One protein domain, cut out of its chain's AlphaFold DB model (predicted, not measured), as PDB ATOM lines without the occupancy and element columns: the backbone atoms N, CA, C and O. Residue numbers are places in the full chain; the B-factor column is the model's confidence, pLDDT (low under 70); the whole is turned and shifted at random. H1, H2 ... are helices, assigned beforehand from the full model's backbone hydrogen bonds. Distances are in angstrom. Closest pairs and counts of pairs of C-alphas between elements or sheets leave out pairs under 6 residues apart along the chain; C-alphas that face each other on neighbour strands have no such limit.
ATOM      1  N   ARG A   7      50.348 256.922  36.178       93.81
ATOM      2  CA  ARG A   7      51.147 256.055  37.054       93.81
ATOM      3  C   ARG A   7      51.974 256.852  38.066       93.81
ATOM      4  O   ARG A   7      52.105 256.395  39.198       93.81
ATOM      5  N   LEU A   8      52.508 258.014  37.687       93.06
ATOM      6  CA  LEU A   8      53.331 258.841  38.571       93.06
ATOM      7  C   LEU A   8      52.524 259.313  39.781       93.06
ATOM      8  O   LEU A   8      52.940 259.107  40.917       93.06
ATOM      9  N   ALA A   9      51.343 259.874  39.542       90.94
ATOM     10  CA  ALA A   9      50.501 260.368  40.620       90.94
ATOM     11  C   ALA A   9      49.904 259.249  41.478       90.94
ATOM     12  O   ALA A   9      49.873 259.371  42.696       90.94
ATOM     13  N   ARG A  10      49.516 258.115  40.871       92.44
ATOM     14  CA  ARG A  10      49.114 256.923  41.642       92.44
ATOM     15  C   ARG A  10      50.237 256.434  42.555       92.44
ATOM     16  O   ARG A  10      49.962 256.045  43.681       92.44
ATOM     17  N   ARG A  11      51.490 256.461  42.083       93.19
ATOM     18  CA  ARG A  11      52.661 256.063  42.879       93.19
ATOM     19  C   ARG A  11      52.936 257.034  44.027       93.19
ATOM     20  O   ARG A  11      53.312 256.584  45.100       93.19
ATOM     21  N   LEU A  12      52.788 258.339  43.795       92.75
ATOM     22  CA  LEU A  12      52.992 259.359  44.829       92.75
ATOM     23  C   LEU A  12      51.817 259.445  45.815       92.75
ATOM     24  O   LEU A  12      51.999 259.917  46.927       92.75
ATOM     25  N   GLY A  13      50.623 258.988  45.434       91.94
ATOM     26  CA  GLY A  13      49.446 259.015  46.306       91.94
ATOM     27  C   GLY A  13      48.901 260.422  46.572       91.94
ATOM     28  O   GLY A  13      48.114 260.602  47.494       91.94
ATOM     29  N   CYS A  14      49.298 261.417  45.775       90.44
ATOM     30  CA  CYS A  14      48.854 262.802  45.893       90.44
ATOM     31  C   CYS A  14      48.466 263.393  44.530       90.44
ATOM     32  O   CYS A  14      48.878 262.911  43.469       90.44
ATOM     33  N   LEU A  15      47.655 264.454  44.563       91.12
ATOM     34  CA  LEU A  15      47.392 265.277  43.386       91.12
ATOM     35  C   LEU A  15      48.581 266.207  43.144       91.12
ATOM     36  O   LEU A  15      49.101 266.822  44.071       91.12
ATOM     37  N   LEU A  16      49.005 266.296  41.887       93.00
ATOM     38  CA  LEU A  16      50.186 267.059  41.499       93.00
ATOM     39  C   LEU A  16      49.779 268.429  40.966       93.00
ATOM     40  O   LEU A  16      49.015 268.518  39.999       93.00
ATOM     41  N   ASN A  17      50.332 269.474  41.579       93.00
ATOM     42  CA  ASN A  17      50.315 270.817  41.019       93.00
ATOM     43  C   ASN A  17      51.044 270.801  39.658       93.00
ATOM     44  O   ASN A  17      52.072 270.145  39.499       93.00
ATOM     45  N   GLU A  18      50.506 271.508  38.668       92.50
ATOM     46  CA  GLU A  18      51.059 271.600  37.313       92.50
ATOM     47  C   GLU A  18      52.505 272.113  37.245       92.50
ATOM     48  O   GLU A  18      53.261 271.638  36.399       92.50
ATOM     49  N   TYR A  19      52.934 272.969  38.177       94.56
ATOM     50  CA  TYR A  19      54.320 273.432  38.281       94.56
ATOM     51  C   TYR A  19      55.308 272.302  38.605       94.56
ATOM     52  O   TYR A  19      56.488 272.399  38.269       94.56
ATOM     53  N   LEU A  20      54.848 271.172  39.158       95.88
ATOM     54  CA  LEU A  20      55.700 269.990  39.335       95.88
ATOM     55  C   LEU A  20      56.169 269.399  37.999       95.88
ATOM     56  O   LEU A  20      57.114 268.612  37.984       95.88
ATOM     57  N   TYR A  21      55.569 269.792  36.868       95.62
ATOM     58  CA  TYR A  21      56.022 269.377  35.542       95.62
ATOM     59  C   TYR A  21      57.467 269.814  35.265       95.62
ATOM     60  O   TYR A  21      58.245 269.020  34.740       95.62
ATOM     61  N   TYR A  22      57.863 271.016  35.702       96.31
ATOM     62  CA  TYR A  22      59.233 271.520  35.539       96.31
ATOM     63  C   TYR A  22      60.274 270.686  36.293       96.31
ATOM     64  O   TYR A  22      61.436 270.656  35.896       96.31
ATOM     65  N   PHE A  23      59.861 269.983  37.349       96.19
ATOM     66  CA  PHE A  23      60.742 269.159  38.175       96.19
ATOM     67  C   PHE A  23      60.719 267.686  37.754       96.19
ATOM     68  O   PHE A  23      61.765 267.051  37.670       96.19
ATOM     69  N   TYR A  24      59.536 267.131  37.472       95.62
ATOM     70  CA  TYR A  24      59.368 265.704  37.165       95.62
ATOM     71  C   TYR A  24      59.530 265.355  35.681       95.62
ATOM     72  O   TYR A  24      59.735 264.187  35.364       95.62
ATOM     73  N   TYR A  25      59.454 266.345  34.791       95.88
ATOM     74  CA  TYR A  25      59.672 266.208  33.347       95.88
ATOM     75  C   TYR A  25      60.580 267.330  32.819       95.88
ATOM     76  O   TYR A  25      60.358 267.870  31.731       95.88
ATOM     77  N   ARG A  26      61.592 267.713  33.610       95.19
ATOM     78  CA  ARG A  26      62.490 268.852  33.355       95.19
ATOM     79  C   ARG A  26      63.075 268.845  31.945       95.19
ATOM     80  O   ARG A  26      63.090 269.869  31.269       95.19
ATOM     81  N   GLU A  27      63.543 267.689  31.489       95.31
ATOM     82  CA  GLU A  27      64.143 267.495  30.172       95.31
ATOM     83  C   GLU A  27      63.142 267.721  29.033       95.31
ATOM     84  O   GLU A  27      63.493 268.315  28.013       95.31
ATOM     85  N   LYS A  28      61.879 267.311  29.219       95.88
ATOM     86  CA  LYS A  28      60.810 267.554  28.241       95.88
ATOM     87  C   LYS A  28      60.432 269.028  28.216       95.88
ATOM     88  O   LYS A  28      60.337 269.597  27.132       95.88
ATOM     89  N   ALA A  29      60.272 269.642  29.390       95.00
ATOM     90  CA  ALA A  29      59.961 271.063  29.512       95.00
ATOM     91  C   ALA A  29      61.029 271.920  28.817       95.00
ATOM     92  O   ALA A  29      60.704 272.698  27.923       95.00
ATOM     93  N   LEU A  30      62.308 271.707  29.143       93.94
ATOM     94  CA  LEU A  30      63.421 272.422  28.516       93.94
ATOM     95  C   LEU A  30      63.480 272.175  27.004       93.94
ATOM     96  O   LEU A  30      63.607 273.118  26.225       93.94
ATOM     97  N   GLY A  31      63.338 270.918  26.573       95.12
ATOM     98  CA  GLY A  31      63.349 270.564  25.155       95.12
ATOM     99  C   GLY A  31      62.231 271.231  24.349       95.12
ATOM    100  O   GLY A  31      62.445 271.579  23.190       95.12
ATOM    101  N   ASN A  32      61.057 271.439  24.945       94.00
ATOM    102  CA  ASN A  32      59.944 272.136  24.301       94.00
ATOM    103  C   ASN A  32      60.155 273.658  24.283       94.00
ATOM    104  O   ASN A  32      59.970 274.282  23.237       94.00
ATOM    105  N   ILE A  33      60.626 274.237  25.394       92.69
ATOM    106  CA  ILE A  33      60.935 275.673  25.506       92.69
ATOM    107  C   ILE A  33      61.996 276.093  24.479       92.69
ATOM    108  O   ILE A  33      61.871 277.142  23.856       92.69
ATOM    109  N   LEU A  34      63.012 275.264  24.234       93.44
ATOM    110  CA  LEU A  34      64.033 275.563  23.224       93.44
ATOM    111  C   LEU A  34      63.503 275.463  21.782       93.44
ATOM    112  O   LEU A  34      64.028 276.124  20.890       93.44
ATOM    113  N   LYS A  35      62.466 274.653  21.533       93.94
ATOM    114  CA  LYS A  35      61.889 274.451  20.191       93.94
ATOM    115  C   LYS A  35      60.846 275.492  19.807       93.94
ATOM    116  O   LYS A  35      60.665 275.736  18.619       93.94
ATOM    117  N   ILE A  36      60.127 276.063  20.775       89.56
ATOM    118  CA  ILE A  36      58.975 276.930  20.482       89.56
ATOM    119  C   ILE A  36      59.375 278.270  19.848       89.56
ATOM    120  O   ILE A  36      58.531 278.927  19.244       89.56
ATOM    121  N   GLY A  37      60.646 278.672  19.974       89.06
ATOM    122  CA  GLY A  37      61.221 279.851  19.313       89.06
ATOM    123  C   GLY A  37      60.688 281.206  19.795       89.06
ATOM    124  O   GLY A  37      61.162 282.235  19.332       89.06
ATOM    125  N   GLN A  38      59.720 281.212  20.713       91.81
ATOM    126  CA  GLN A  38      59.116 282.399  21.310       91.81
ATOM    127  C   GLN A  38      58.823 282.121  22.786       91.81
ATOM    128  O   GLN A  38      58.117 281.168  23.126       91.81
ATOM    129  N   THR A  39      59.324 282.974  23.671       92.12
ATOM    130  CA  THR A  39      59.066 282.876  25.107       92.12
ATOM    131  C   THR A  39      57.609 283.202  25.437       92.12
ATOM    132  O   THR A  39      56.901 283.917  24.717       92.12
ATOM    133  N   ARG A  40      57.143 282.732  26.600       90.69
ATOM    134  CA  ARG A  40      55.819 283.105  27.110       90.69
ATOM    135  C   ARG A  40      55.678 284.621  27.295       90.69
ATOM    136  O   ARG A  40      54.602 285.154  27.033       90.69
ATOM    137  N   GLY A  41      56.751 285.298  27.711       92.81
ATOM    138  CA  GLY A  41      56.784 286.752  27.889       92.81
ATOM    139  C   GLY A  41      56.536 287.506  26.582       92.81
ATOM    140  O   GLY A  41      55.640 288.347  26.528       92.81
ATOM    141  N   GLU A  42      57.252 287.150  25.514       94.44
ATOM    142  CA  GLU A  42      57.062 287.738  24.178       94.44
ATOM    143  C   GLU A  42      55.643 287.505  23.659       94.44
ATOM    144  O   GLU A  42      54.983 288.441  23.209       94.44
ATOM    145  N   ARG A  43      55.116 286.284  23.813       91.50
ATOM    146  CA  ARG A  43      53.744 285.970  23.399       91.50
ATOM    147  C   ARG A  43      52.703 286.802  24.147       91.50
ATOM    148  O   ARG A  43      51.776 287.319  23.528       91.50
ATOM    149  N   ILE A  44      52.820 286.922  25.474       92.94
ATOM    150  CA  ILE A  44      51.895 287.744  26.272       92.94
ATOM    151  C   ILE A  44      51.993 289.209  25.844       92.94
ATOM    152  O   ILE A  44      50.960 289.867  25.717       92.94
ATOM    153  N   LYS A  45      53.206 289.708  25.586       95.38
ATOM    154  CA  LYS A  45      53.409 291.068  25.088       95.38
ATOM    155  C   LYS A  45      52.668 291.285  23.766       95.38
ATOM    156  O   LYS A  45      51.895 292.227  23.668       95.38
ATOM    157  N   GLU A  46      52.833 290.394  22.791       94.75
ATOM    158  CA  GLU A  46      52.140 290.488  21.498       94.75
ATOM    159  C   GLU A  46      50.613 290.453  21.640       94.75
ATOM    160  O   GLU A  46      49.913 291.217  20.973       94.75
ATOM    161  N   ILE A  47      50.087 289.582  22.508       94.06
ATOM    162  CA  ILE A  47      48.650 289.502  22.811       94.06
ATOM    163  C   ILE A  47      48.160 290.839  23.378       94.06
ATOM    164  O   ILE A  47      47.164 291.377  22.895       94.06
ATOM    165  N   ASN A  48      48.874 291.394  24.360       95.50
ATOM    166  CA  ASN A  48      48.502 292.652  25.003       95.50
ATOM    167  C   ASN A  48      48.620 293.847  24.048       95.50
ATOM    168  O   ASN A  48      47.723 294.681  24.026       95.50
ATOM    169  N   ASP A  49      49.675 293.922  23.235       97.06
ATOM    170  CA  ASP A  49      49.851 294.994  22.250       97.06
ATOM    171  C   ASP A  49      48.688 295.009  21.243       97.06
ATOM    172  O   ASP A  49      48.149 296.069  20.922       97.06
ATOM    173  N   ARG A  50      48.272 293.830  20.757       97.06
ATOM    174  CA  ARG A  50      47.128 293.699  19.839       97.06
ATOM    175  C   ARG A  50      45.814 294.070  20.519       97.06
ATOM    176  O   ARG A  50      45.035 294.813  19.929       97.06
ATOM    177  N   MET A  51      45.608 293.615  21.755       96.62
ATOM    178  CA  MET A  51      44.437 293.969  22.555       96.62
ATOM    179  C   MET A  51      44.334 295.480  22.752       96.62
ATOM    180  O   MET A  51      43.300 296.060  22.451       96.62
ATOM    181  N   LEU A  52      45.408 296.132  23.206       96.56
ATOM    182  CA  LEU A  52      45.429 297.576  23.445       96.56
ATOM    183  C   LEU A  52      45.230 298.373  22.153       96.56
ATOM    184  O   LEU A  52      44.537 299.386  22.162       96.56
ATOM    185  N   LYS A  53      45.798 297.906  21.036       97.56
ATOM    186  CA  LYS A  53      45.584 298.524  19.725       97.56
ATOM    187  C   LYS A  53      44.123 298.437  19.277       97.56
ATOM    188  O   LYS A  53      43.620 299.413  18.737       97.56
ATOM    189  N   GLU A  54      43.472 297.291  19.470       97.00
ATOM    190  CA  GLU A  54      42.058 297.082  19.124       97.00
ATOM    191  C   GLU A  54      41.147 297.903  20.047       97.00
ATOM    192  O   GLU A  54      40.310 298.650  19.557       97.00
ATOM    193  N   LEU A  55      41.385 297.879  21.364       96.88
ATOM    194  CA  LEU A  55      40.654 298.700  22.338       96.88
ATOM    195  C   LEU A  55      40.782 300.204  22.059       96.88
ATOM    196  O   LEU A  55      39.825 300.944  22.250       96.88
ATOM    197  N   GLY A  56      41.938 300.658  21.567       95.88
ATOM    198  CA  GLY A  56      42.168 302.060  21.211       95.88
ATOM    199  C   GLY A  56      41.342 302.577  20.024       95.88
ATOM    200  O   GLY A  56      41.458 303.754  19.693       95.88
ATOM    201  N   GLN A  57      40.548 301.725  19.366       96.31
ATOM    202  CA  GLN A  57      39.649 302.105  18.269       96.31
ATOM    203  C   GLN A  57      38.229 302.463  18.737       96.31
ATOM    204  O   GLN A  57      37.447 302.951  17.925       96.31
ATOM    205  N   TYR A  58      37.914 302.235  20.015       96.25
ATOM    206  CA  TYR A  58      36.577 302.380  20.592       96.25
ATOM    207  C   TYR A  58      36.485 303.580  21.550       96.25
ATOM    208  O   TYR A  58      37.484 304.012  22.134       96.25
ATOM    209  N   ASP A  59      35.279 304.125  21.722       95.19
ATOM    210  CA  ASP A  59      34.953 305.172  22.695       95.19
ATOM    211  C   ASP A  59      34.424 304.528  23.986       95.19
ATOM    212  O   ASP A  59      33.346 303.939  24.010       95.19
ATOM    213  N   VAL A  60      35.164 304.681  25.089       92.06
ATOM    214  CA  VAL A  60      34.847 304.058  26.390       92.06
ATOM    215  C   VAL A  60      33.450 304.388  26.928       92.06
ATOM    216  O   VAL A  60      32.904 303.615  27.712       92.06
ATOM    217  N   LEU A  61      32.865 305.527  26.543       93.38
ATOM    218  CA  LEU A  61      31.539 305.933  27.017       93.38
ATOM    219  C   LEU A  61      30.396 305.396  26.152       93.38
ATOM    220  O   LEU A  61      29.243 305.485  26.572       93.38
ATOM    221  N   LYS A  62      30.691 304.896  24.949       95.81
ATOM    222  CA  LYS A  62      29.679 304.473  23.968       95.81
ATOM    223  C   LYS A  62      29.750 302.992  23.636       95.81
ATOM    224  O   LYS A  62      28.704 302.383  23.468       95.81
ATOM    225  N   ASP A  63      30.958 302.442  23.606       95.75
ATOM    226  CA  ASP A  63      31.255 301.121  23.051       95.75
ATOM    227  C   ASP A  63      31.728 300.153  24.156       95.75
ATOM    228  O   ASP A  63      32.656 299.361  23.980       95.75
ATOM    229  N   PHE A  64      31.169 300.286  25.365       91.94
ATOM    230  CA  PHE A  64      31.628 299.542  26.543       91.94
ATOM    231  C   PHE A  64      31.512 298.023  26.358       91.94
ATOM    232  O   PHE A  64      32.445 297.293  26.702       91.94
ATOM    233  N   ASP A  65      30.395 297.556  25.800       91.75
ATOM    234  CA  ASP A  65      30.134 296.130  25.602       91.75
ATOM    235  C   ASP A  65      31.091 295.541  24.553       91.75
ATOM    236  O   ASP A  65      31.704 294.496  24.784       91.75
ATOM    237  N   GLU A  66      31.339 296.254  23.453       93.31
ATOM    238  CA  GLU A  66      32.314 295.868  22.430       93.31
ATOM    239  C   GLU A  66      33.736 295.803  23.004       93.31
ATOM    240  O   GLU A  66      34.476 294.844  22.767       93.31
ATOM    241  N   MET A  67      34.129 296.789  23.815       94.25
ATOM    242  CA  MET A  67      35.427 296.777  24.496       94.25
ATOM    243  C   MET A  67      35.567 295.580  25.447       94.25
ATOM    244  O   MET A  67      36.653 294.998  25.564       94.25
ATOM    245  N   LEU A  68      34.478 295.174  26.102       91.62
ATOM    246  CA  LEU A  68      34.450 294.001  26.971       91.62
ATOM    247  C   LEU A  68      34.629 292.698  26.180       91.62
ATOM    248  O   LEU A  68      35.393 291.824  26.601       91.62
ATOM    249  N   GLU A  69      33.989 292.578  25.016       91.62
ATOM    250  CA  GLU A  69      34.165 291.436  24.113       91.62
ATOM    251  C   GLU A  69      35.611 291.325  23.617       91.62
ATOM    252  O   GLU A  69      36.202 290.238  23.640       91.62
ATOM    253  N   VAL A  70      36.220 292.455  23.233       93.62
ATOM    254  CA  VAL A  70      37.637 292.521  22.851       93.62
ATOM    255  C   VAL A  70      38.513 292.030  24.005       93.62
ATOM    256  O   VAL A  70      39.347 291.138  23.818       93.62
ATOM    257  N   TYR A  71      38.302 292.541  25.219       92.19
ATOM    258  CA  TYR A  71      39.049 292.102  26.397       92.19
ATOM    259  C   TYR A  71      38.886 290.596  26.665       92.19
ATOM    260  O   TYR A  71      39.876 289.884  26.889       92.19
ATOM    261  N   GLY A  72      37.656 290.082  26.586       90.38
ATOM    262  CA  GLY A  72      37.344 288.668  26.774       90.38
ATOM    263  C   GLY A  72      38.027 287.769  25.741       90.38
ATOM    264  O   GLY A  72      38.638 286.761  26.109       90.38
ATOM    265  N   LYS A  73      38.015 288.166  24.463       91.81
ATOM    266  CA  LYS A  73      38.693 287.483  23.346       91.81
ATOM    267  C   LYS A  73      40.193 287.322  23.601       91.81
ATOM    268  O   LYS A  73      40.721 286.212  23.490       91.81
ATOM    269  N   TYR A  74      40.891 288.403  23.955       92.19
ATOM    270  CA  TYR A  74      42.339 288.353  24.187       92.19
ATOM    271  C   TYR A  74      42.703 287.634  25.491       92.19
ATOM    272  O   TYR A  74      43.670 286.865  25.511       92.19
ATOM    273  N   THR A  75      41.902 287.794  26.549       88.06
ATOM    274  CA  THR A  75      42.077 287.054  27.809       88.06
ATOM    275  C   THR A  75      41.917 285.550  27.592       88.06
ATOM    276  O   THR A  75      42.795 284.778  27.977       88.06
ATOM    277  N   TYR A  76      40.871 285.122  26.880       87.19
ATOM    278  CA  TYR A  76      40.677 283.719  26.505       87.19
ATOM    279  C   TYR A  76      41.863 283.181  25.688       87.19
ATOM    280  O   TYR A  76      42.382 282.099  25.972       87.19
ATOM    281  N   GLY A  77      42.355 283.960  24.717       85.94
ATOM    282  CA  GLY A  77      43.554 283.619  23.948       85.94
ATOM    283  C   GLY A  77      44.789 283.413  24.833       85.94
ATOM    284  O   GLY A  77      45.542 282.455  24.639       85.94
ATOM    285  N   ARG A  78      44.984 284.260  25.850       86.81
ATOM    286  CA  ARG A  78      46.081 284.123  26.816       86.81
ATOM    287  C   ARG A  78      45.970 282.829  27.623       86.81
ATOM    288  O   ARG A  78      46.965 282.103  27.713       86.81
ATOM    289  N   GLU A  79      44.789 282.530  28.161       84.19
ATOM    290  CA  GLU A  79      44.531 281.352  29.003       84.19
ATOM    291  C   GLU A  79      44.582 280.030  28.222       84.19
ATOM    292  O   GLU A  79      45.062 279.017  28.739       84.19
ATOM    293  N   LYS A  80      44.164 280.041  26.950       84.69
ATOM    294  CA  LYS A  80      44.255 278.888  26.038       84.69
ATOM    295  C   LYS A  80      45.690 278.399  25.839       84.69
ATOM    296  O   LYS A  80      45.934 277.203  25.723       84.69
ATOM    297  N   ASN A  81      46.633 279.338  25.813       81.44
ATOM    298  CA  ASN A  81      48.054 279.086  25.575       81.44
ATOM    299  C   ASN A  81      48.850 278.800  26.866       81.44
ATOM    300  O   ASN A  81      50.077 278.729  26.822       81.44
ATOM    301  N   TYR A  82      48.198 278.720  28.027       83.06
ATOM    302  CA  TYR A  82      48.869 278.496  29.309       83.06
ATOM    303  C   TYR A  82      49.434 277.066  29.407       83.06
ATOM    304  O   TYR A  82      48.741 276.113  29.057       83.06
ATOM    305  N   MET A  83      50.692 276.923  29.854       86.19
ATOM    306  CA  MET A  83      51.473 275.666  29.925       86.19
ATOM    307  C   MET A  83      51.687 274.924  28.589       86.19
ATOM    308  O   MET A  83      52.330 273.870  28.551       86.19
ATOM    309  N   GLN A  84      51.150 275.432  27.476       85.38
ATOM    310  CA  GLN A  84      51.212 274.753  26.183       85.38
ATOM    311  C   GLN A  84      52.642 274.706  25.638       85.38
ATOM    312  O   GLN A  84      53.022 273.713  25.021       85.38
ATOM    313  N   GLY A  85      53.435 275.760  25.859       82.19
ATOM    314  CA  GLY A  85      54.794 275.833  25.329       82.19
ATOM    315  C   GLY A  85      55.759 274.872  26.012       82.19
ATOM    316  O   GLY A  85      56.681 274.363  25.387       82.19
ATOM    317  N   GLU A  86      55.505 274.576  27.279       85.38
ATOM    318  CA  GLU A  86      56.361 273.768  28.132       85.38
ATOM    319  C   GLU A  86      55.950 272.293  28.071       85.38
ATOM    320  O   GLU A  86      56.799 271.402  28.043       85.38
ATOM    321  N   THR A  87      54.649 272.012  27.970       84.62
ATOM    322  CA  THR A  87      54.117 270.638  27.992       84.62
ATOM    323  C   THR A  87      53.820 270.067  26.606       84.62
ATOM    324  O   THR A  87      53.716 268.851  26.464       84.62
ATOM    325  N   SER A  88      53.668 270.916  25.583       83.56
ATOM    326  CA  SER A  88      53.086 270.566  24.272       83.56
ATOM    327  C   SER A  88      51.671 269.966  24.342       83.56
ATOM    328  O   SER A  88      51.192 269.393  23.363       83.56
ATOM    329  N   VAL A  89      50.975 270.101  25.478       82.62
ATOM    330  CA  VAL A  89      49.607 269.605  25.668       82.62
ATOM    331  C   VAL A  89      48.640 270.793  25.626       82.62
ATOM    332  O   VAL A  89      48.759 271.694  26.458       82.62
ATOM    333  N   PRO A  90      47.672 270.831  24.691       79.56
ATOM    334  CA  PRO A  90      46.682 271.898  24.661       79.56
ATOM    335  C   PRO A  90      45.741 271.819  25.870       79.56
ATOM    336  O   PRO A  90      45.457 270.745  26.412       79.56
ATOM    337  N   ARG A  91      45.226 272.977  26.283       78.50
ATOM    338  CA  ARG A  91      44.159 273.062  27.280       78.50
ATOM    339  C   ARG A  91      42.844 272.619  26.636       78.50
ATOM    340  O   ARG A  91      42.556 272.996  25.506       78.50
ATOM    341  N   ASP A  92      42.071 271.813  27.359       76.56
ATOM    342  CA  ASP A  92      40.699 271.483  26.966       76.56
ATOM    343  C   ASP A  92      39.873 272.774  26.943       76.56
ATOM    344  O   ASP A  92      39.911 273.520  27.927       76.56
ATOM    345  N   ASP A  93      39.163 273.035  25.844       74.94
ATOM    346  CA  ASP A  93      38.379 274.255  25.650       74.94
ATOM    347  C   ASP A  93      37.324 274.440  26.756       74.94
ATOM    348  O   ASP A  93      37.049 275.578  27.141       74.94
ATOM    349  N   ALA A  94      36.802 273.348  27.330       73.81
ATOM    350  CA  ALA A  94      35.865 273.391  28.457       73.81
ATOM    351  C   ALA A  94      36.513 273.860  29.775       73.81
ATOM    352  O   ALA A  94      35.820 274.294  30.690       73.81
ATOM    353  N   CYS A  95      37.842 273.782  29.889       71.12
ATOM    354  CA  CYS A  95      38.603 274.157  31.082       71.12
ATOM    355  C   CYS A  95      39.329 275.503  30.940       71.12
ATOM    356  O   CYS A  95      40.210 275.805  31.758       71.12
ATOM    357  N   ILE A  96      39.071 276.259  29.870       74.44
ATOM    358  CA  ILE A  96      39.630 277.598  29.681       74.44
ATOM    359  C   ILE A  96      38.653 278.593  30.315       74.44
ATOM    360  O   ILE A  96      37.516 278.680  29.846       74.44
TER     361      ILE A  96
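Overview. This is residues 7 to 96 of the 233 residues of the protein "Putative 6-phospho-beta-glucosidase" of Lachnospiraceae bacterium (UniProt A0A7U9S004). A long helical hairpin, H4 and H5, runs out from H2, H3 and H6; residues 9 to 15 stick out at the other end. It is all helix, with 90 residues printed and six named helices. It is loose: radius of gyration of the C-alphas 17.5 A, spans 57, 29 and 15 A.

Arrangement. H1, residues 7 to 12, is apart from H2, residues 18 to 24. H3, residues 26 to 35, touches H6, residues 84 to 87; closest C-alphas Ala 29 and Glu 86, 4.7 A. H4, residues 40 to 55, and H5, residues 64 to 80, form a hairpin, opposite ways at a shallow tilt of 14 degrees; closest C-alphas Leu 55 and Met 67, 6.0 A. Every O i to N i+4 pair is within hydrogen-bond range in H1, H3, H4 and H5, 1 of 3 in H2, beside 3 of 4 O i to N i+3.

Along the chain. H1 begins at C-alpha 7 (51.147, 256.055, 37.054); H5, 24.2 A long, ends at C-alpha 80 (44.255, 278.888, 26.038).

Size, cuts and confidence. The printed part has no cut; no printed residue is under pLDDT 70.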